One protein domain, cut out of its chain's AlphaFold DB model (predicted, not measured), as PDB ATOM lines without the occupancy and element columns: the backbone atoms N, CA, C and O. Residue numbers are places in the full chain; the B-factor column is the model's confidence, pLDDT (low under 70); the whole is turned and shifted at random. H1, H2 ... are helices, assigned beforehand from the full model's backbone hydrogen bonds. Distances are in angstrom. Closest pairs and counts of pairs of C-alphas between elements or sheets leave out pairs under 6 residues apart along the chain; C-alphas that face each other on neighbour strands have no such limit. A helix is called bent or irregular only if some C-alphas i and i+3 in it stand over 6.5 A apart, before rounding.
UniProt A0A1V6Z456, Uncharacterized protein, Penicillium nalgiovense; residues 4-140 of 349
ATOM      1  N   ALA A   4     -66.087 -48.743 -30.452       77.50
ATOM      2  CA  ALA A   4     -65.398 -47.575 -29.901       77.50
ATOM      3  C   ALA A   4     -63.926 -47.867 -29.548       77.50
ATOM      4  O   ALA A   4     -63.046 -47.039 -29.781       77.50
ATOM      5  N   ARG A   5     -63.628 -49.078 -29.058       78.69
ATOM      6  CA  ARG A   5     -62.265 -49.474 -28.684       78.69
ATOM      7  C   ARG A   5     -61.416 -49.845 -29.892       78.69
ATOM      8  O   ARG A   5     -60.223 -49.566 -29.897       78.69
ATOM      9  N   GLN A   6     -62.018 -50.414 -30.939       77.62
ATOM     10  CA  GLN A   6     -61.322 -50.606 -32.218       77.62
ATOM     11  C   GLN A   6     -60.904 -49.266 -32.836       77.62
ATOM     12  O   GLN A   6     -59.795 -49.164 -33.357       77.62
ATOM     13  N   SER A   7     -61.757 -48.240 -32.740       80.69
ATOM     14  CA  SER A   7     -61.422 -46.880 -33.177       80.69
ATOM     15  C   SER A   7     -60.254 -46.300 -32.367       80.69
ATOM     16  O   SER A   7     -59.231 -45.940 -32.945       80.69
ATOM     17  N   ALA A   8     -60.335 -46.334 -31.029       81.19
ATOM     18  CA  ALA A   8     -59.273 -45.837 -30.145       81.19
ATOM     19  C   ALA A   8     -57.912 -46.520 -30.395       81.19
ATOM     20  O   ALA A   8     -56.875 -45.859 -30.447       81.19
ATOM     21  N   LEU A   9     -57.918 -47.835 -30.624       82.25
ATOM     22  CA  LEU A   9     -56.712 -48.617 -30.893       82.25
ATOM     23  C   LEU A   9     -56.084 -48.258 -32.254       82.25
ATOM     24  O   LEU A   9     -54.859 -48.177 -32.361       82.25
ATOM     25  N   LYS A  10     -56.903 -47.967 -33.277       83.56
ATOM     26  CA  LYS A  10     -56.428 -47.438 -34.570       83.56
ATOM     27  C   LYS A  10     -55.830 -46.038 -34.421       83.56
ATOM     28  O   LYS A  10     -54.743 -45.801 -34.942       83.56
ATOM     29  N   THR A  11     -56.485 -45.148 -33.675       85.31
ATOM     30  CA  THR A  11     -55.989 -43.786 -33.427       85.31
ATOM     31  C   THR A  11     -54.658 -43.793 -32.675       85.31
ATOM     32  O   THR A  11     -53.729 -43.096 -33.079       85.31
ATOM     33  N   SER A  12     -54.522 -44.610 -31.625       80.19
ATOM     34  CA  SER A  12     -53.268 -44.723 -30.865       80.19
ATOM     35  C   SER A  12     -52.122 -45.235 -31.738       80.19
ATOM     36  O   SER A  12     -51.017 -44.698 -31.701       80.19
ATOM     37  N   ARG A  13     -52.402 -46.231 -32.592       79.38
ATOM     38  CA  ARG A  13     -51.418 -46.779 -33.530       79.38
ATOM     39  C   ARG A  13     -50.992 -45.754 -34.582       79.38
ATOM     40  O   ARG A  13     -49.811 -45.671 -34.890       79.38
ATOM     41  N   GLN A  14     -51.924 -44.959 -35.107       82.12
ATOM     42  CA  GLN A  14     -51.602 -43.879 -36.045       82.12
ATOM     43  C   GLN A  14     -50.694 -42.820 -35.406       82.12
ATOM     44  O   GLN A  14     -49.717 -42.422 -36.031       82.12
ATOM     45  N   ARG A  15     -50.960 -42.413 -34.156       80.00
ATOM     46  CA  ARG A  15     -50.118 -41.444 -33.429       80.00
ATOM     47  C   ARG A  15     -48.697 -41.956 -33.195       80.00
ATOM     48  O   ARG A  15     -47.755 -41.210 -33.439       80.00
ATOM     49  N   SER A  16     -48.553 -43.220 -32.793       74.12
ATOM     50  CA  SER A  16     -47.244 -43.871 -32.624       74.12
ATOM     51  C   SER A  16     -46.456 -43.878 -33.947       74.12
ATOM     52  O   SER A  16     -45.331 -43.391 -33.998       74.12
ATOM     53  N   VAL A  17     -47.090 -44.264 -35.065       74.88
ATOM     54  CA  VAL A  17     -46.460 -44.215 -36.402       74.88
ATOM     55  C   VAL A  17     -46.055 -42.790 -36.797       74.88
ATOM     56  O   VAL A  17     -44.947 -42.588 -37.284       74.88
ATOM     57  N   SER A  18     -46.900 -41.785 -36.552       74.12
ATOM     58  CA  SER A  18     -46.556 -40.386 -36.835       74.12
ATOM     59  C   SER A  18     -45.386 -39.870 -35.988       74.12
ATOM     60  O   SER A  18     -44.586 -39.082 -36.488       74.12
ATOM     61  N   ALA A  19     -45.263 -40.296 -34.728       69.44
ATOM     62  CA  ALA A  19     -44.135 -39.927 -33.871       69.44
ATOM     63  C   ALA A  19     -42.818 -40.549 -34.369       69.44
ATOM     64  O   ALA A  19     -41.806 -39.853 -34.453       69.44
ATOM     65  N   VAL A  20     -42.854 -41.817 -34.790       63.88
ATOM     66  CA  VAL A  20     -41.710 -42.524 -35.389       63.88
ATOM     67  C   VAL A  20     -41.282 -41.872 -36.707       63.88
ATOM     68  O   VAL A  20     -40.097 -41.623 -36.912       63.88
ATOM     69  N   SER A  21     -42.227 -41.522 -37.585       67.50
ATOM     70  CA  SER A  21     -41.920 -40.808 -38.834       67.50
ATOM     71  C   SER A  21     -41.256 -39.456 -38.575       67.50
ATOM     72  O   SER A  21     -40.247 -39.147 -39.203       67.50
ATOM     73  N   ARG A  22     -41.738 -38.691 -37.584       66.25
ATOM     74  CA  ARG A  22     -41.110 -37.421 -37.174       66.25
ATOM     75  C   ARG A  22     -39.685 -37.594 -36.656       66.25
ATOM     76  O   ARG A  22     -38.893 -36.669 -36.784       66.25
ATOM     77  N   LEU A  23     -39.353 -38.735 -36.053       63.88
ATOM     78  CA  LEU A  23     -37.990 -39.037 -35.612       63.88
ATOM     79  C   LEU A  23     -37.080 -39.393 -36.791       63.88
ATOM     80  O   LEU A  23     -35.947 -38.926 -36.833       63.88
ATOM     81  N   SER A  24     -37.590 -40.149 -37.764       61.62
ATOM     82  CA  SER A  24     -36.852 -40.527 -38.976       61.62
ATOM     83  C   SER A  24     -36.616 -39.355 -39.936       61.62
ATOM     84  O   SER A  24     -35.600 -39.314 -40.625       61.62
ATOM     85  N   GLU A  25     -37.535 -38.388 -39.982       60.75
ATOM     86  CA  GLU A  25     -37.461 -37.196 -40.842       60.75
ATOM     87  C   GLU A  25     -36.614 -36.061 -40.244       60.75
ATOM     88  O   GLU A  25     -36.462 -35.000 -40.857       60.75
ATOM     89  N   ARG A  26     -36.048 -36.243 -39.043       58.97
ATOM     90  CA  ARG A  26     -35.283 -35.181 -38.389       58.97
ATOM     91  C   ARG A  26     -33.941 -34.932 -39.067       58.97
ATOM     92  O   ARG A  26     -33.031 -35.753 -39.048       58.97
ATOM     93  N   SER A  27     -33.862 -33.739 -39.647       52.84
ATOM     94  CA  SER A  27     -32.659 -33.078 -40.148       52.84
ATOM     95  C   SER A  27     -31.639 -32.818 -39.029       52.84
ATOM     96  O   SER A  27     -32.002 -32.679 -37.860       52.84
ATOM     97  N   VAL A  28     -30.375 -32.630 -39.429       52.81
ATOM     98  CA  VAL A  28     -29.230 -32.139 -38.629       52.81
ATOM     99  C   VAL A  28     -29.541 -30.831 -37.865       52.81
ATOM    100  O   VAL A  28     -28.820 -30.468 -36.948       52.81
ATOM    101  N   GLN A  29     -30.624 -30.127 -38.212       54.38
ATOM    102  CA  GLN A  29     -31.063 -28.878 -37.571       54.38
ATOM    103  C   GLN A  29     -32.027 -29.052 -36.379       54.38
ATOM    104  O   GLN A  29     -32.399 -28.058 -35.762       54.38
ATOM    105  N   SER A  30     -32.471 -30.273 -36.054       69.44
ATOM    106  CA  SER A  30     -33.325 -30.513 -34.878       69.44
ATOM    107  C   SER A  30     -32.539 -30.288 -33.590       69.44
ATOM    108  O   SER A  30     -31.485 -30.891 -33.406       69.44
ATOM    109  N   THR A  31     -33.084 -29.512 -32.651       84.00
ATOM    110  CA  THR A  31     -32.465 -29.386 -31.324       84.00
ATOM    111  C   THR A  31     -32.626 -30.686 -30.526       84.00
ATOM    112  O   THR A  31     -33.541 -31.484 -30.773       84.00
ATOM    113  N   THR A  32     -31.775 -30.900 -29.522       85.19
ATOM    114  CA  THR A  32     -31.918 -32.018 -28.575       85.19
ATOM    115  C   THR A  32     -33.225 -31.950 -27.781       85.19
ATOM    116  O   THR A  32     -33.825 -32.983 -27.477       85.19
ATOM    117  N   SER A  33     -33.726 -30.742 -27.492       86.12
ATOM    118  CA  SER A  33     -35.045 -30.556 -26.875       86.12
ATOM    119  C   SER A  33     -36.155 -31.096 -27.776       86.12
ATOM    120  O   SER A  33     -36.983 -31.886 -27.317       86.12
ATOM    121  N   ASP A  34     -36.128 -30.747 -29.067       85.00
ATOM    122  CA  ASP A  34     -37.084 -31.273 -30.042       85.00
ATOM    123  C   ASP A  34     -36.991 -32.800 -30.086       85.00
ATOM    124  O   ASP A  34     -38.021 -33.489 -30.022       85.00
ATOM    125  N   PHE A  35     -35.765 -33.345 -30.152       86.88
ATOM    126  CA  PHE A  35     -35.499 -34.786 -30.094       86.88
ATOM    127  C   PHE A  35     -36.261 -35.453 -28.945       86.88
ATOM    128  O   PHE A  35     -37.065 -36.365 -29.169       86.88
ATOM    129  N   LEU A  36     -36.066 -34.924 -27.740       87.62
ATOM    130  CA  LEU A  36     -36.655 -35.438 -26.516       87.62
ATOM    131  C   LEU A  36     -38.187 -35.340 -26.500       87.62
ATOM    132  O   LEU A  36     -38.842 -36.281 -26.056       87.62
ATOM    133  N   ASP A  37     -38.773 -34.264 -27.032       88.94
ATOM    134  CA  ASP A  37     -40.233 -34.112 -27.112       88.94
ATOM    135  C   ASP A  37     -40.894 -35.160 -27.998       88.94
ATOM    136  O   ASP A  37     -41.916 -35.736 -27.622       88.94
ATOM    137  N   ALA A  38     -40.299 -35.465 -29.154       87.38
ATOM    138  CA  ALA A  38     -40.854 -36.519 -29.998       87.38
ATOM    139  C   ALA A  38     -40.723 -37.894 -29.339       87.38
ATOM    140  O   ALA A  38     -41.675 -38.666 -29.396       87.38
ATOM    141  N   LYS A  39     -39.599 -38.182 -28.662       88.19
ATOM    142  CA  LYS A  39     -39.431 -39.437 -27.911       88.19
ATOM    143  C   LYS A  39     -40.432 -39.565 -26.765       88.19
ATOM    144  O   LYS A  39     -40.994 -40.637 -26.560       88.19
ATOM    145  N   LEU A  40     -40.700 -38.484 -26.032       90.00
ATOM    146  CA  LEU A  40     -41.736 -38.475 -24.998       90.00
ATOM    147  C   LEU A  40     -43.127 -38.711 -25.598       90.00
ATOM    148  O   LEU A  40     -43.864 -39.558 -25.098       90.00
ATOM    149  N   SER A  41     -43.457 -38.029 -26.697       89.50
ATOM    150  CA  SER A  41     -44.742 -38.189 -27.386       89.50
ATOM    151  C   SER A  41     -44.943 -39.596 -27.966       89.50
ATOM    152  O   SER A  41     -46.072 -40.097 -27.968       89.50
ATOM    153  N   GLU A  42     -43.877 -40.232 -28.458       88.25
ATOM    154  CA  GLU A  42     -43.865 -41.627 -28.914       88.25
ATOM    155  C   GLU A  42     -44.203 -42.571 -27.752       88.25
ATOM    156  O   GLU A  42     -45.196 -43.298 -27.810       88.25
ATOM    157  N   LEU A  43     -43.452 -42.482 -26.649       89.56
ATOM    158  CA  LEU A  43     -43.649 -43.334 -25.472       89.56
ATOM    159  C   LEU A  43     -45.040 -43.156 -24.840       89.56
ATOM    160  O   LEU A  43     -45.634 -44.125 -24.367       89.56
ATOM    161  N   GLU A  44     -45.570 -41.933 -24.813       90.62
ATOM    162  CA  GLU A  44     -46.927 -41.659 -24.326       90.62
ATOM    163  C   GLU A  44     -47.994 -42.300 -25.216       90.62
ATOM    164  O   GLU A  44     -48.926 -42.928 -24.707       90.62
ATOM    165  N   SER A  45     -47.821 -42.215 -26.539       88.50
ATOM    166  CA  SER A  45     -48.714 -42.866 -27.506       88.50
ATOM    167  C   SER A  45     -48.699 -44.390 -27.357       88.50
ATOM    168  O   SER A  45     -49.743 -45.039 -27.490       88.50
ATOM    169  N   ASP A  46     -47.541 -44.965 -27.035       88.00
ATOM    170  CA  ASP A  46     -47.399 -46.394 -26.765       88.00
ATOM    171  C   ASP A  46     -48.064 -46.805 -25.443       88.00
ATOM    172  O   ASP A  46     -48.726 -47.845 -25.378       88.00
ATOM    173  N   LEU A  47     -47.959 -45.990 -24.384       87.56
ATOM    174  CA  LEU A  47     -48.676 -46.249 -23.131       87.56
ATOM    175  C   LEU A  47     -50.194 -46.232 -23.324       87.56
ATOM    176  O   LEU A  47     -50.890 -47.084 -22.764       87.56
ATOM    177  N   ASP A  48     -50.710 -45.298 -24.120       88.88
ATOM    178  CA  ASP A  48     -52.135 -45.238 -24.450       88.88
ATOM    179  C   ASP A  48     -52.585 -46.457 -25.265       88.88
ATOM    180  O   ASP A  48     -53.645 -47.033 -24.990       88.88
ATOM    181  N   TYR A  49     -51.742 -46.935 -26.184       89.38
ATOM    182  CA  TYR A  49     -51.986 -48.178 -26.911       89.38
ATOM    183  C   TYR A  49     -52.056 -49.377 -25.955       89.38
ATOM    184  O   TYR A  49     -53.015 -50.153 -25.999       89.38
ATOM    185  N   ILE A  50     -51.091 -49.503 -25.039       88.25
ATOM    186  CA  ILE A  50     -51.056 -50.582 -24.044       88.25
ATOM    187  C   ILE A  50     -52.298 -50.547 -23.140       88.25
ATOM    188  O   ILE A  50     -52.892 -51.595 -22.875       88.25
ATOM    189  N   ARG A  51     -52.731 -49.359 -22.698       88.81
ATOM    190  CA  ARG A  51     -53.969 -49.192 -21.917       88.81
ATOM    191  C   ARG A  51     -55.186 -49.696 -22.695       88.81
ATOM    192  O   ARG A  51     -55.961 -50.480 -22.151       88.81
ATOM    193  N   CYS A  52     -55.304 -49.342 -23.977       89.31
ATOM    194  CA  CYS A  52     -56.395 -49.819 -24.834       89.31
ATOM    195  C   CYS A  52     -56.406 -51.349 -24.972       89.31
ATOM    196  O   CYS A  52     -57.472 -51.967 -24.900       89.31
ATOM    197  N   VAL A  53     -55.234 -51.969 -25.160       88.62
ATOM    198  CA  VAL A  53     -55.102 -53.432 -25.254       88.62
ATOM    199  C   VAL A  53     -55.499 -54.102 -23.941       88.62
ATOM    200  O   VAL A  53     -56.304 -55.035 -23.950       88.62
ATOM    201  N   ARG A  54     -54.982 -53.612 -22.808       91.00
ATOM    202  CA  ARG A  54     -55.315 -54.111 -21.466       91.00
ATOM    203  C   ARG A  54     -56.821 -54.093 -21.229       91.00
ATOM    204  O   ARG A  54     -57.384 -55.090 -20.784       91.00
ATOM    205  N   ASP A  55     -57.469 -52.972 -21.528       89.62
ATOM    206  CA  ASP A  55     -58.899 -52.804 -21.288       89.62
ATOM    207  C   ASP A  55     -59.721 -53.739 -22.189       89.62
ATOM    208  O   ASP A  55     -60.668 -54.365 -21.720       89.62
ATOM    209  N   GLY A  56     -59.310 -53.933 -23.449       91.00
ATOM    210  CA  GLY A  56     -59.928 -54.915 -24.347       91.00
ATOM    211  C   GLY A  56     -59.766 -56.370 -23.883       91.00
ATOM    212  O   GLY A  56     -60.708 -57.157 -23.987       91.00
ATOM    213  N   LEU A  57     -58.600 -56.736 -23.338       90.06
ATOM    214  CA  LEU A  57     -58.373 -58.059 -22.746       90.06
ATOM    215  C   LEU A  57     -59.208 -58.261 -21.473       90.06
ATOM    216  O   LEU A  57     -59.751 -59.343 -21.264       90.06
ATOM    217  N   ASN A  58     -59.345 -57.225 -20.641       88.88
ATOM    218  CA  ASN A  58     -60.180 -57.269 -19.441       88.88
ATOM    219  C   ASN A  58     -61.661 -57.479 -19.778       88.88
ATOM    220  O   ASN A  58     -62.303 -58.312 -19.144       88.88
ATOM    221  N   GLU A  59     -62.184 -56.783 -20.791       92.44
ATOM    222  CA  GLU A  59     -63.554 -56.987 -21.282       92.44
ATOM    223  C   GLU A  59     -63.767 -58.408 -21.807       92.44
ATOM    224  O   GLU A  59     -64.752 -59.053 -21.461       92.44
ATOM    225  N   ALA A  60     -62.833 -58.924 -22.613       90.44
ATOM    226  CA  ALA A  60     -62.919 -60.287 -23.135       90.44
ATOM    227  C   ALA A  60     -62.906 -61.334 -22.011       90.44
ATOM    228  O   ALA A  60     -63.608 -62.338 -22.101       90.44
ATOM    229  N   ARG A  61     -62.138 -61.086 -20.942       91.38
ATOM    230  CA  ARG A  61     -62.115 -61.933 -19.745       91.38
ATOM    231  C   ARG A  61     -63.432 -61.864 -18.972       91.38
ATOM    232  O   ARG A  61     -63.919 -62.896 -18.536       91.38
ATOM    233  N   GLN A  62     -63.997 -60.669 -18.788       92.19
ATOM    234  CA  GLN A  62     -65.283 -60.481 -18.101       92.19
ATOM    235  C   GLN A  62     -66.450 -61.123 -18.856       92.19
ATOM    236  O   GLN A  62     -67.379 -61.610 -18.230       92.19
ATOM    237  N   ALA A  63     -66.383 -61.142 -20.187       93.75
ATOM    238  CA  ALA A  63     -67.347 -61.822 -21.045       93.75
ATOM    239  C   ALA A  63     -67.056 -63.327 -21.226       93.75
ATOM    240  O   ALA A  63     -67.675 -63.955 -22.078       93.75
ATOM    241  N   GLU A  64     -66.081 -63.882 -20.492       93.56
ATOM    242  CA  GLU A  64     -65.673 -65.296 -20.542       93.56
ATOM    243  C   GLU A  64     -65.253 -65.797 -21.941       93.56
ATOM    244  O   GLU A  64     -65.176 -66.993 -22.202       93.56
ATOM    245  N   VAL A  65     -64.902 -64.878 -22.847       95.19
ATOM    246  CA  VAL A  65     -64.449 -65.192 -24.216       95.19
ATOM    247  C   VAL A  65     -63.030 -65.769 -24.215       95.19
ATOM    248  O   VAL A  65     -62.634 -66.471 -25.144       95.19
ATOM    249  N   ILE A  66     -62.240 -65.451 -23.186       94.31
ATOM    250  CA  ILE A  66     -60.878 -65.955 -23.010       94.31
ATOM    251  C   ILE A  66     -60.697 -66.546 -21.613       94.31
ATOM    252  O   ILE A  66     -61.123 -65.963 -20.615       94.31
ATOM    253  N   ALA A  67     -60.003 -67.683 -21.544       95.06
ATOM    254  CA  ALA A  67     -59.602 -68.298 -20.286       95.06
ATOM    255  C   ALA A  67     -58.553 -67.446 -19.549       95.06
ATOM    256  O   ALA A  67     -57.812 -66.668 -20.157       95.06
ATOM    257  N   HIS A  68     -58.452 -67.628 -18.229       91.12
ATOM    258  CA  HIS A  68     -57.517 -66.878 -17.387       91.12
ATOM    259  C   HIS A  68     -56.056 -67.028 -17.837       91.12
ATOM    260  O   HIS A  68     -55.333 -66.039 -17.927       91.12
ATOM    261  N   GLU A  69     -55.629 -68.248 -18.158       93.25
ATOM    262  CA  GLU A  69     -54.260 -68.533 -18.603       93.25
ATOM    263  C   GLU A  69     -53.925 -67.808 -19.912       93.25
ATOM    264  O   GLU A  69     -52.863 -67.196 -20.044       93.25
ATOM    265  N   GLU A  70     -54.874 -67.783 -20.852       93.38
ATOM    266  CA  GLU A  70     -54.716 -67.080 -22.123       93.38
ATOM    267  C   GLU A  70     -54.675 -65.559 -21.931       93.38
ATOM    268  O   GLU A  70     -53.887 -64.870 -22.582       93.38
ATOM    269  N   PHE A  71     -55.468 -65.022 -21.001       91.56
ATOM    270  CA  PHE A  71     -55.387 -63.617 -20.605       91.56
ATOM    271  C   PHE A  71     -54.000 -63.270 -20.049       91.56
ATOM    272  O   PHE A  71     -53.393 -62.302 -20.509       91.56
ATOM    273  N   GLN A  72     -53.474 -64.067 -19.109       90.69
ATOM    274  CA  GLN A  72     -52.154 -63.838 -18.508       90.69
ATOM    275  C   GLN A  72     -51.045 -63.869 -19.561       90.69
ATOM    276  O   GLN A  72     -50.216 -62.959 -19.629       90.69
ATOM    277  N   ARG A  73     -51.075 -64.874 -20.440       93.12
ATOM    278  CA  ARG A  73     -50.115 -65.009 -21.539       93.12
ATOM    279  C   ARG A  73     -50.144 -63.800 -22.472       93.12
ATOM    280  O   ARG A  73     -49.091 -63.316 -22.879       93.12
ATOM    281  N   ARG A  74     -51.337 -63.289 -22.795       91.94
ATOM    282  CA  ARG A  74     -51.499 -62.136 -23.694       91.94
ATOM    283  C   ARG A  74     -51.134 -60.809 -23.052       91.94
ATOM    284  O   ARG A  74     -50.598 -59.960 -23.750       91.94
ATOM    285  N   ILE A  75     -51.424 -60.601 -21.768       90.12
ATOM    286  CA  ILE A  75     -51.209 -59.304 -21.111       90.12
ATOM    287  C   ILE A  75     -49.760 -59.096 -20.658       90.12
ATOM    288  O   ILE A  75     -49.294 -57.957 -20.601       90.12
ATOM    289  N   TYR A  76     -49.031 -60.176 -20.364       88.06
ATOM    290  CA  TYR A  76     -47.693 -60.109 -19.777       88.06
ATOM    291  C   TYR A  76     -46.683 -59.257 -20.580       88.06
ATOM    292  O   TYR A  76     -46.076 -58.365 -19.979       88.06
ATOM    293  N   PRO A  77     -46.540 -59.410 -21.916       88.50
ATOM    294  CA  PRO A  77     -45.619 -58.578 -22.698       88.50
ATOM    295  C   PRO A  77     -45.955 -57.081 -22.621       88.50
ATOM    296  O   PRO A  77     -45.062 -56.238 -22.529       88.50
ATOM    297  N   PHE A  78     -47.248 -56.741 -22.582       87.69
ATOM    298  CA  PHE A  78     -47.703 -55.356 -22.471       87.69
ATOM    299  C   PHE A  78     -47.423 -54.766 -21.088       87.69
ATOM    300  O   PHE A  78     -47.090 -53.591 -20.995       87.69
ATOM    301  N   LEU A  79     -47.504 -55.558 -20.012       81.44
ATOM    302  CA  LEU A  79     -47.142 -55.091 -18.669       81.44
ATOM    303  C   LEU A  79     -45.646 -54.790 -18.551       81.44
ATOM    304  O   LEU A  79     -45.271 -53.814 -17.898       81.44
ATOM    305  N   GLN A  80     -44.793 -55.596 -19.188       82.38
ATOM    306  CA  GLN A  80     -43.354 -55.343 -19.224       82.38
ATOM    307  C   GLN A  80     -43.039 -54.052 -19.991       82.38
ATOM    308  O   GLN A  80     -42.337 -53.188 -19.460       82.38
ATOM    309  N   ALA A  81     -43.616 -53.883 -21.185       83.88
ATOM    310  CA  ALA A  81     -43.477 -52.661 -21.975       83.88
ATOM    311  C   ALA A  81     -44.030 -51.432 -21.232       83.88
ATOM    312  O   ALA A  81     -43.372 -50.397 -21.170       83.88
ATOM    313  N   PHE A  82     -45.188 -51.561 -20.576       85.00
ATOM    314  CA  PHE A  82     -45.805 -50.487 -19.796       85.00
ATOM    315  C   PHE A  82     -44.877 -49.978 -18.693       85.00
ATOM    316  O   PHE A  82     -44.713 -48.768 -18.539       85.00
ATOM    317  N   ARG A  83     -44.262 -50.892 -17.930       82.06
ATOM    318  CA  ARG A  83     -43.320 -50.535 -16.859       82.06
ATOM    319  C   ARG A  83     -42.102 -49.804 -17.423       82.06
ATOM    320  O   ARG A  83     -41.756 -48.743 -16.910       82.06
ATOM    321  N   ALA A  84     -41.505 -50.330 -18.494       81.19
ATOM    322  CA  ALA A  84     -40.322 -49.742 -19.120       81.19
ATOM    323  C   ALA A  84     -40.591 -48.337 -19.694       81.19
ATOM    324  O   ALA A  84     -39.847 -47.395 -19.402       81.19
ATOM    325  N   SER A  85     -41.682 -48.165 -20.449       85.75
ATOM    326  CA  SER A  85     -42.053 -46.877 -21.049       85.75
ATOM    327  C   SER A  85     -42.478 -45.857 -19.994       85.75
ATOM    328  O   SER A  85     -42.032 -44.713 -20.039       85.75
ATOM    329  N   SER A  86     -43.258 -46.267 -18.985       82.62
ATOM    330  CA  SER A  86     -43.661 -45.377 -17.882       82.62
ATOM    331  C   SER A  86     -42.457 -44.854 -17.109       82.62
ATOM    332  O   SER A  86     -42.395 -43.670 -16.777       82.62
ATOM    333  N   GLN A  87     -41.478 -45.720 -16.846       79.38
ATOM    334  CA  GLN A  87     -40.273 -45.322 -16.135       79.38
ATOM    335  C   GLN A  87     -39.395 -44.392 -16.976       79.38
ATOM    336  O   GLN A  87     -38.919 -43.378 -16.470       79.38
ATOM    337  N   THR A  88     -39.230 -44.696 -18.266       84.69
ATOM    338  CA  THR A  88     -38.490 -43.834 -19.195       84.69
ATOM    339  C   THR A  88     -39.121 -42.445 -19.280       84.69
ATOM    340  O   THR A  88     -38.403 -41.464 -19.127       84.69
ATOM    341  N   ILE A  89     -40.451 -42.343 -19.427       85.62
ATOM    342  CA  ILE A  89     -41.173 -41.057 -19.424       85.62
ATOM    343  C   ILE A  89     -40.946 -40.309 -18.112       85.62
ATOM    344  O   ILE A  89     -40.672 -39.112 -18.132       85.62
ATOM    345  N   HIS A  90     -41.056 -40.999 -16.973       81.69
ATOM    346  CA  HIS A  90     -40.867 -40.377 -15.667       81.69
ATOM    347  C   HIS A  90     -39.463 -39.772 -15.530       81.69
ATOM    348  O   HIS A  90     -39.335 -38.595 -15.195       81.69
ATOM    349  N   VAL A  91     -38.419 -40.544 -15.850       78.25
ATOM    350  CA  VAL A  91     -37.022 -40.081 -15.819       78.25
ATOM    351  C   VAL A  91     -36.805 -38.945 -16.818       78.25
ATOM    352  O   VAL A  91     -36.259 -37.911 -16.446       78.25
ATOM    353  N   ALA A  92     -37.273 -39.100 -18.058       83.88
ATOM    354  CA  ALA A  92     -37.066 -38.131 -19.130       83.88
ATOM    355  C   ALA A  92     -37.751 -36.786 -18.867       83.88
ATOM    356  O   ALA A  92     -37.149 -35.741 -19.091       83.88
ATOM    357  N   LYS A  93     -38.983 -36.787 -18.345       83.62
ATOM    358  CA  LYS A  93     -39.674 -35.549 -17.957       83.62
ATOM    359  C   LYS A  93     -39.010 -34.881 -16.761       83.62
ATOM    360  O   LYS A  93     -38.824 -33.671 -16.762       83.62
ATOM    361  N   ARG A  94     -38.643 -35.667 -15.747       77.25
ATOM    362  CA  ARG A  94     -38.087 -35.140 -14.499       77.25
ATOM    363  C   ARG A  94     -36.662 -34.617 -14.656       77.25
ATOM    364  O   ARG A  94     -36.320 -33.605 -14.066       77.25
ATOM    365  N   GLN A  95     -35.838 -35.304 -15.442       78.81
ATOM    366  CA  GLN A  95     -34.419 -34.987 -15.642       78.81
ATOM    367  C   GLN A  95     -34.173 -34.298 -16.989       78.81
ATOM    368  O   GLN A  95     -33.047 -34.298 -17.486       78.81
ATOM    369  N   ARG A  96     -35.228 -33.724 -17.585       84.25
ATOM    370  CA  ARG A  96     -35.249 -33.216 -18.960       84.25
ATOM    371  C   ARG A  96     -34.036 -32.355 -19.287       84.25
ATOM    372  O   ARG A  96     -33.342 -32.640 -20.255       84.25
ATOM    373  N   ARG A  97     -33.764 -31.333 -18.468       80.25
ATOM    374  CA  ARG A  97     -32.673 -30.386 -18.730       80.25
ATOM    375  C   ARG A  97     -31.308 -31.073 -18.764       80.25
ATOM    376  O   ARG A  97     -30.540 -30.870 -19.690       80.25
ATOM    377  N   LEU A  98     -31.049 -31.962 -17.812       74.75
ATOM    378  CA  LEU A  98     -29.763 -32.652 -17.698       74.75
ATOM    379  C   LEU A  98     -29.559 -33.684 -18.798       74.75
ATOM    380  O   LEU A  98     -28.429 -33.934 -19.191       74.75
ATOM    381  N   ILE A  99     -30.645 -34.289 -19.283       80.94
ATOM    382  CA  ILE A  99     -30.602 -35.156 -20.460       80.94
ATOM    383  C   ILE A  99     -30.274 -34.331 -21.703       80.94
ATOM    384  O   ILE A  99     -29.482 -34.794 -22.512       80.94
ATOM    385  N   ILE A 100     -30.844 -33.128 -21.840       84.62
ATOM    386  CA  ILE A 100     -30.522 -32.221 -22.950       84.62
ATOM    387  C   ILE A 100     -29.034 -31.867 -22.914       84.62
ATOM    388  O   ILE A 100     -28.327 -32.190 -23.860       84.62
ATOM    389  N   GLU A 101     -28.546 -31.342 -21.787       81.62
ATOM    390  CA  GLU A 101     -27.125 -31.024 -21.591       81.62
ATOM    391  C   GLU A 101     -26.226 -32.243 -21.871       81.62
ATOM    392  O   GLU A 101     -25.234 -32.150 -22.587       81.62
ATOM    393  N   ASP A 102     -26.595 -33.421 -21.358       81.88
ATOM    394  CA  ASP A 102     -25.829 -34.649 -21.564       81.88
ATOM    395  C   ASP A 102     -25.777 -35.110 -23.017       81.88
ATOM    396  O   ASP A 102     -24.788 -35.718 -23.445       81.88
ATOM    397  N   VAL A 103     -26.878 -34.957 -23.739       83.25
ATOM    398  CA  VAL A 103     -26.959 -35.362 -25.137       83.25
ATOM    399  C   VAL A 103     -26.199 -34.355 -25.991       83.25
ATOM    400  O   VAL A 103     -25.384 -34.801 -26.793       83.25
ATOM    401  N   ASP A 104     -26.354 -33.052 -25.748       83.50
ATOM    402  CA  ASP A 104     -25.604 -31.990 -26.432       83.50
ATOM    403  C   ASP A 104     -24.089 -32.175 -26.245       83.50
ATOM    404  O   ASP A 104     -23.356 -32.260 -27.228       83.50
ATOM    405  N   GLU A 105     -23.617 -32.411 -25.013       78.69
ATOM    406  CA  GLU A 105     -22.201 -32.720 -24.743       78.69
ATOM    407  C   GLU A 105     -21.696 -33.951 -25.526       78.69
ATOM    408  O   GLU A 105     -20.566 -33.979 -26.026       78.69
ATOM    409  N   ASN A 106     -22.511 -35.007 -25.626       74.25
ATOM    410  CA  ASN A 106     -22.142 -36.219 -26.370       74.25
ATOM    411  C   ASN A 106     -22.128 -36.002 -27.882       74.25
ATOM    412  O   ASN A 106     -21.352 -36.645 -28.587       74.25
ATOM    413  N   VAL A 107     -23.029 -35.165 -28.383       76.50
ATOM    414  CA  VAL A 107     -23.115 -34.809 -29.795       76.50
ATOM    415  C   VAL A 107     -21.902 -33.955 -30.166       76.50
ATOM    416  O   VAL A 107     -21.162 -34.328 -31.075       76.50
ATOM    417  N   ASP A 108     -21.597 -32.917 -29.385       72.06
ATOM    418  CA  ASP A 108     -20.458 -32.018 -29.598       72.06
ATOM    419  C   ASP A 108     -19.106 -32.745 -29.556       72.06
ATOM    420  O   ASP A 108     -18.239 -32.535 -30.406       72.06
ATOM    421  N   THR A 109     -18.915 -33.662 -28.604       65.69
ATOM    422  CA  THR A 109     -17.677 -34.464 -28.514       65.69
ATOM    423  C   THR A 109     -17.501 -35.431 -29.685       65.69
ATOM    424  O   THR A 109     -16.367 -35.761 -30.042       65.69
ATOM    425  N   LYS A 110     -18.599 -35.867 -30.311       65.31
ATOM    426  CA  LYS A 110     -18.592 -36.733 -31.499       65.31
ATOM    427  C   LYS A 110     -18.534 -35.938 -32.815       65.31
ATOM    428  O   LYS A 110     -18.285 -36.548 -33.849       65.31
ATOM    429  N   HIS A 111     -18.682 -34.610 -32.779       60.25
ATOM    430  CA  HIS A 111     -18.532 -33.714 -33.934       60.25
ATOM    431  C   HIS A 111     -17.074 -33.391 -34.317       60.25
ATOM    432  O   HIS A 111     -16.853 -32.678 -35.297       60.25
ATOM    433  N   GLN A 112     -16.058 -33.914 -33.614       50.75
ATOM    434  CA  GLN A 112     -14.677 -33.826 -34.111       50.75
ATOM    435  C   GLN A 112     -14.540 -34.564 -35.455       50.75
ATOM    436  O   GLN A 112     -15.182 -35.599 -35.623       50.75
ATOM    437  N   PRO A 113     -13.754 -34.034 -36.417       44.44
ATOM    438  CA  PRO A 113     -13.892 -34.333 -37.840       44.44
ATOM    439  C   PRO A 113     -13.581 -35.799 -38.136       44.44
ATOM    440  O   PRO A 113     -12.444 -36.186 -38.388       44.44
ATOM    441  N   ILE A 114     -14.619 -36.627 -38.110       44.78
ATOM    442  CA  ILE A 114     -14.628 -37.895 -38.816       44.78
ATOM    443  C   ILE A 114     -14.893 -37.507 -40.269       44.78
ATOM    444  O   ILE A 114     -15.975 -37.019 -40.589       44.78
ATOM    445  N   GLU A 115     -13.898 -37.673 -41.141       39.56
ATOM    446  CA  GLU A 115     -14.114 -37.666 -42.589       39.56
ATOM    447  C   GLU A 115     -15.104 -38.795 -42.921       39.56
ATOM    448  O   GLU A 115     -14.738 -39.962 -43.036       39.56
ATOM    449  N   GLY A 116     -16.396 -38.472 -42.974       54.19
ATOM    450  CA  GLY A 116     -17.454 -39.446 -43.201       54.19
ATOM    451  C   GLY A 116     -18.844 -38.808 -43.231       54.19
ATOM    452  O   GLY A 116     -19.029 -37.698 -42.730       54.19
ATOM    453  N   PRO A 117     -19.833 -39.478 -43.849       47.78
ATOM    454  CA  PRO A 117     -21.200 -38.977 -43.919       47.78
ATOM    455  C   PRO A 117     -21.772 -38.787 -42.509       47.78
ATOM    456  O   PRO A 117     -21.651 -39.666 -41.657       47.78
ATOM    457  N   VAL A 118     -22.387 -37.623 -42.280       53.91
ATOM    458  CA  VAL A 118     -23.031 -37.248 -41.014       53.91
ATOM    459  C   VAL A 118     -24.041 -38.331 -40.621       53.91
ATOM    460  O   VAL A 118     -24.990 -38.604 -41.353       53.91
ATOM    461  N   ASP A 119     -23.800 -38.978 -39.479       59.03
ATOM    462  CA  ASP A 119     -24.583 -40.115 -38.990       59.03
ATOM    463  C   ASP A 119     -25.982 -39.657 -38.550       59.03
ATOM    464  O   ASP A 119     -26.147 -39.021 -37.506       59.03
ATOM    465  N   GLN A 120     -27.001 -40.017 -39.335       60.28
ATOM    466  CA  GLN A 120     -28.414 -39.724 -39.065       60.28
ATOM    467  C   GLN A 120     -28.895 -40.289 -37.708       60.28
ATOM    468  O   GLN A 120     -29.908 -39.846 -37.176       60.28
ATOM    469  N   GLY A 121     -28.159 -41.238 -37.112       72.44
ATOM    470  CA  GLY A 121     -28.450 -41.835 -35.807       72.44
ATOM    471  C   GLY A 121     -27.723 -41.204 -34.611       72.44
ATOM    472  O   GLY A 121     -27.767 -41.782 -33.521       72.44
ATOM    473  N   LEU A 122     -27.032 -40.067 -34.767       78.56
ATOM    474  CA  LEU A 122     -26.183 -39.498 -33.710       78.56
ATOM    475  C   LEU A 122     -26.960 -39.146 -32.428       78.56
ATOM    476  O   LEU A 122     -26.584 -39.608 -31.347       78.56
ATOM    477  N   LEU A 123     -28.059 -38.389 -32.547       79.06
ATOM    478  CA  LEU A 123     -28.921 -38.020 -31.412       79.06
ATOM    479  C   LEU A 123     -29.541 -39.251 -30.749       79.06
ATOM    480  O   LEU A 123     -29.628 -39.324 -29.527       79.06
ATOM    481  N   GLU A 124     -29.917 -40.259 -31.536       81.06
ATOM    482  CA  GLU A 124     -30.498 -41.491 -31.009       81.06
ATOM    483  C   GLU A 124     -29.473 -42.338 -30.248       81.06
ATOM    484  O   GLU A 124     -29.793 -42.913 -29.204       81.06
ATOM    485  N   ARG A 125     -28.219 -42.380 -30.715       79.88
ATOM    486  CA  ARG A 125     -27.120 -43.025 -29.990       79.88
ATOM    487  C   ARG A 125     -26.789 -42.258 -28.709       79.88
ATOM    488  O   ARG A 125     -26.725 -42.875 -27.654       79.88
ATOM    489  N   ALA A 126     -26.658 -40.932 -28.774       78.44
ATOM    490  CA  ALA A 126     -26.400 -40.094 -27.602       78.44
ATOM    491  C   ALA A 126     -27.524 -40.208 -26.555       78.44
ATOM    492  O   ALA A 126     -27.252 -40.434 -25.379       78.44
ATOM    493  N   TYR A 127     -28.788 -40.160 -26.980       82.56
ATOM    494  CA  TYR A 127     -29.938 -40.386 -26.107       82.56
ATOM    495  C   TYR A 127     -29.908 -41.775 -25.471       82.56
ATOM    496  O   TYR A 127     -30.117 -41.900 -24.268       82.56
ATOM    497  N   ARG A 128     -29.611 -42.828 -26.244       77.25
ATOM    498  CA  ARG A 128     -29.498 -44.200 -25.729       77.25
ATOM    499  C   ARG A 128     -28.409 -44.317 -24.663       77.25
ATOM    500  O   ARG A 128     -28.668 -44.883 -23.599       77.25
ATOM    501  N   ASP A 129     -27.235 -43.758 -24.940       73.62
ATOM    502  CA  ASP A 129     -26.075 -43.767 -24.044       73.62
ATOM    503  C   ASP A 129     -26.381 -43.029 -22.726       73.62
ATOM    504  O   ASP A 129     -25.897 -43.419 -21.665       73.62
ATOM    505  N   VAL A 130     -27.232 -41.996 -22.775       78.25
ATOM    506  CA  VAL A 130     -27.675 -41.217 -21.605       78.25
ATOM    507  C   VAL A 130     -28.812 -41.901 -20.844       78.25
ATOM    508  O   VAL A 130     -28.805 -41.947 -19.612       78.25
ATOM    509  N   MET A 131     -29.799 -42.442 -21.554       79.31
ATOM    510  CA  MET A 131     -31.045 -42.914 -20.953       79.31
ATOM    511  C   MET A 131     -30.956 -44.315 -20.380       79.31
ATOM    512  O   MET A 131     -31.527 -44.551 -19.316       79.31
ATOM    513  N   ILE A 132     -30.246 -45.240 -21.035       75.56
ATOM    514  CA  ILE A 132     -30.143 -46.622 -20.545       75.56
ATOM    515  C   ILE A 132     -29.581 -46.654 -19.114       75.56
ATOM    516  O   ILE A 132     -30.239 -47.232 -18.245       75.56
ATOM    517  N   PRO A 133     -28.438 -46.010 -18.801       67.44
ATOM    518  CA  PRO A 133     -27.899 -46.024 -17.443       67.44
ATOM    519  C   PRO A 133     -28.845 -45.386 -16.422       67.44
ATOM    520  O   PRO A 133     -29.001 -45.919 -15.324       67.44
ATOM    521  N   ARG A 134     -29.501 -44.274 -16.780       72.44
ATOM    522  CA  ARG A 134     -30.413 -43.538 -15.887       72.44
ATOM    523  C   ARG A 134     -31.673 -44.338 -15.564       72.44
ATOM    524  O   ARG A 134     -32.033 -44.462 -14.397       72.44
ATOM    525  N   VAL A 135     -32.308 -44.937 -16.573       70.44
ATOM    526  CA  VAL A 135     -33.506 -45.769 -16.384       70.44
ATOM    527  C   VAL A 135     -33.174 -47.015 -15.566       70.44
ATOM    528  O   VAL A 135     -33.874 -47.302 -14.598       70.44
ATOM    529  N   LEU A 136     -32.075 -47.708 -15.887       66.56
ATOM    530  CA  LEU A 136     -31.637 -48.883 -15.129       66.56
ATOM    531  C   LEU A 136     -31.297 -48.542 -13.669       66.56
ATOM    532  O   LEU A 136     -31.643 -49.307 -12.770       66.56
ATOM    533  N   SER A 137     -30.659 -47.392 -13.426       62.78
ATOM    534  CA  SER A 137     -30.318 -46.933 -12.071       62.78
ATOM    535  C   SER A 137     -31.565 -46.600 -11.255       62.78
ATOM    536  O   SER A 137     -31.680 -47.046 -10.118       62.78
ATOM    537  N   ALA A 138     -32.542 -45.915 -11.853       63.09
ATOM    538  CA  ALA A 138     -33.809 -45.600 -11.197       63.09
ATOM    539  C   ALA A 138     -34.630 -46.856 -10.827       63.09
ATOM    540  O   ALA A 138     -35.442 -46.811  -9.904       63.09
ATOM    541  N   SER A 139     -34.431 -47.989 -11.518       54.88
ATOM    542  CA  SER A 139     -35.111 -49.256 -11.193       54.88
ATOM    543  C   SER A 139     -34.433 -50.032 -10.060       54.88
ATOM    544  O   SER A 139     -35.044 -50.936  -9.486       54.88
ATOM    545  N   ALA A 140     -33.162 -49.752  -9.764       56.47
ATOM    546  CA  ALA A 140     -32.320 -50.611  -8.944       56.47
ATOM    547  C   ALA A 140     -32.005 -49.976  -7.581       56.47
ATOM    548  O   ALA A 140     -31.223 -49.038  -7.476       56.47
TER     549      ALA A 140
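What this domain is: This is residues 4 to 140 of the 349 residues of an uncharacterized protein of Penicillium nalgiovense (UniProt A0A1V6Z456). Three long helices lie side by side in an up-and-down row, H1, H2, H3, with H2 in the middle; at one end of the row H4 and H5 make a crossed pair, and residues 112 to 117 stick out beyond it. The printed part has 137 residues with five named helices, H1 to H5 in chain order, and no named strand: all helix, its packing part aligned and part crossed, at shallow and at wider tilts. It is loose, with a radius of gyration of the C-alphas of 18.4 A, and elongated, spanning 62 by 34 by 25 A.

Where its parts are: Find C-alpha 32 at (-31.918, -32.018, -28.575); from there H2, residues 32 to 62, runs 45.1 A. H1, residues 4 to 24, begins at (-65.398, -47.575, -29.901) and covers 30.8 A. H3, residues 68 to 94, covers 37.3 A; it has a kink of 37 degrees near residue 75 and is only just irregular, with C-alphas 74 and 77 6.9 A apart. H4 is residues 96 to 110, and H5, residues 122 to 139, ends at (-35.111, -49.256, -11.193).

How they stand to each other: Start at H2, the hub. It touches H1 in a hairpin, a shallow tilt of 23 degrees, opposite ways; the closest C-alphas, of Ala 19 and Glu 42, are 5.2 A apart. With H3 it forms another hairpin at 24 degrees, closest at the C-alphas of Leu 43 and Ser 85, 5.9 A. With residues 32 to 36 alone H2 touches H4, closest at the C-alphas of Thr 32 and Ile 100, 5.8 A. H4 and H5, a hairpin, touch at a steep tilt of 45 degrees, the C-alphas of Val 103 and Ala 126 closest at 5.4 A. H5, with residues 131 to 138 alone, touches H3 only just about perpendicular, at 71 degrees, the C-alphas of Thr 88 and Val 135 closest at 6.0 A. H1 is apart from H3, H4 and H5. In H1, H2 and H4 every O i to N i+4 pair is within hydrogen-bond range; in H3 21 of 23 are, in H5 12 of 14.

The domain as a whole: Look from Glu 64 to Pro 113, whose C-alphas are the two farthest apart, 62.8 A. The printed part has no cut; the link from H4 to H5 is long, and residues 112 to 117 in it stand free. Mean pLDDT of the printed part is 78.7; residues 19 to 30, 109 to 120, 133 and 136 to 140 are under 70.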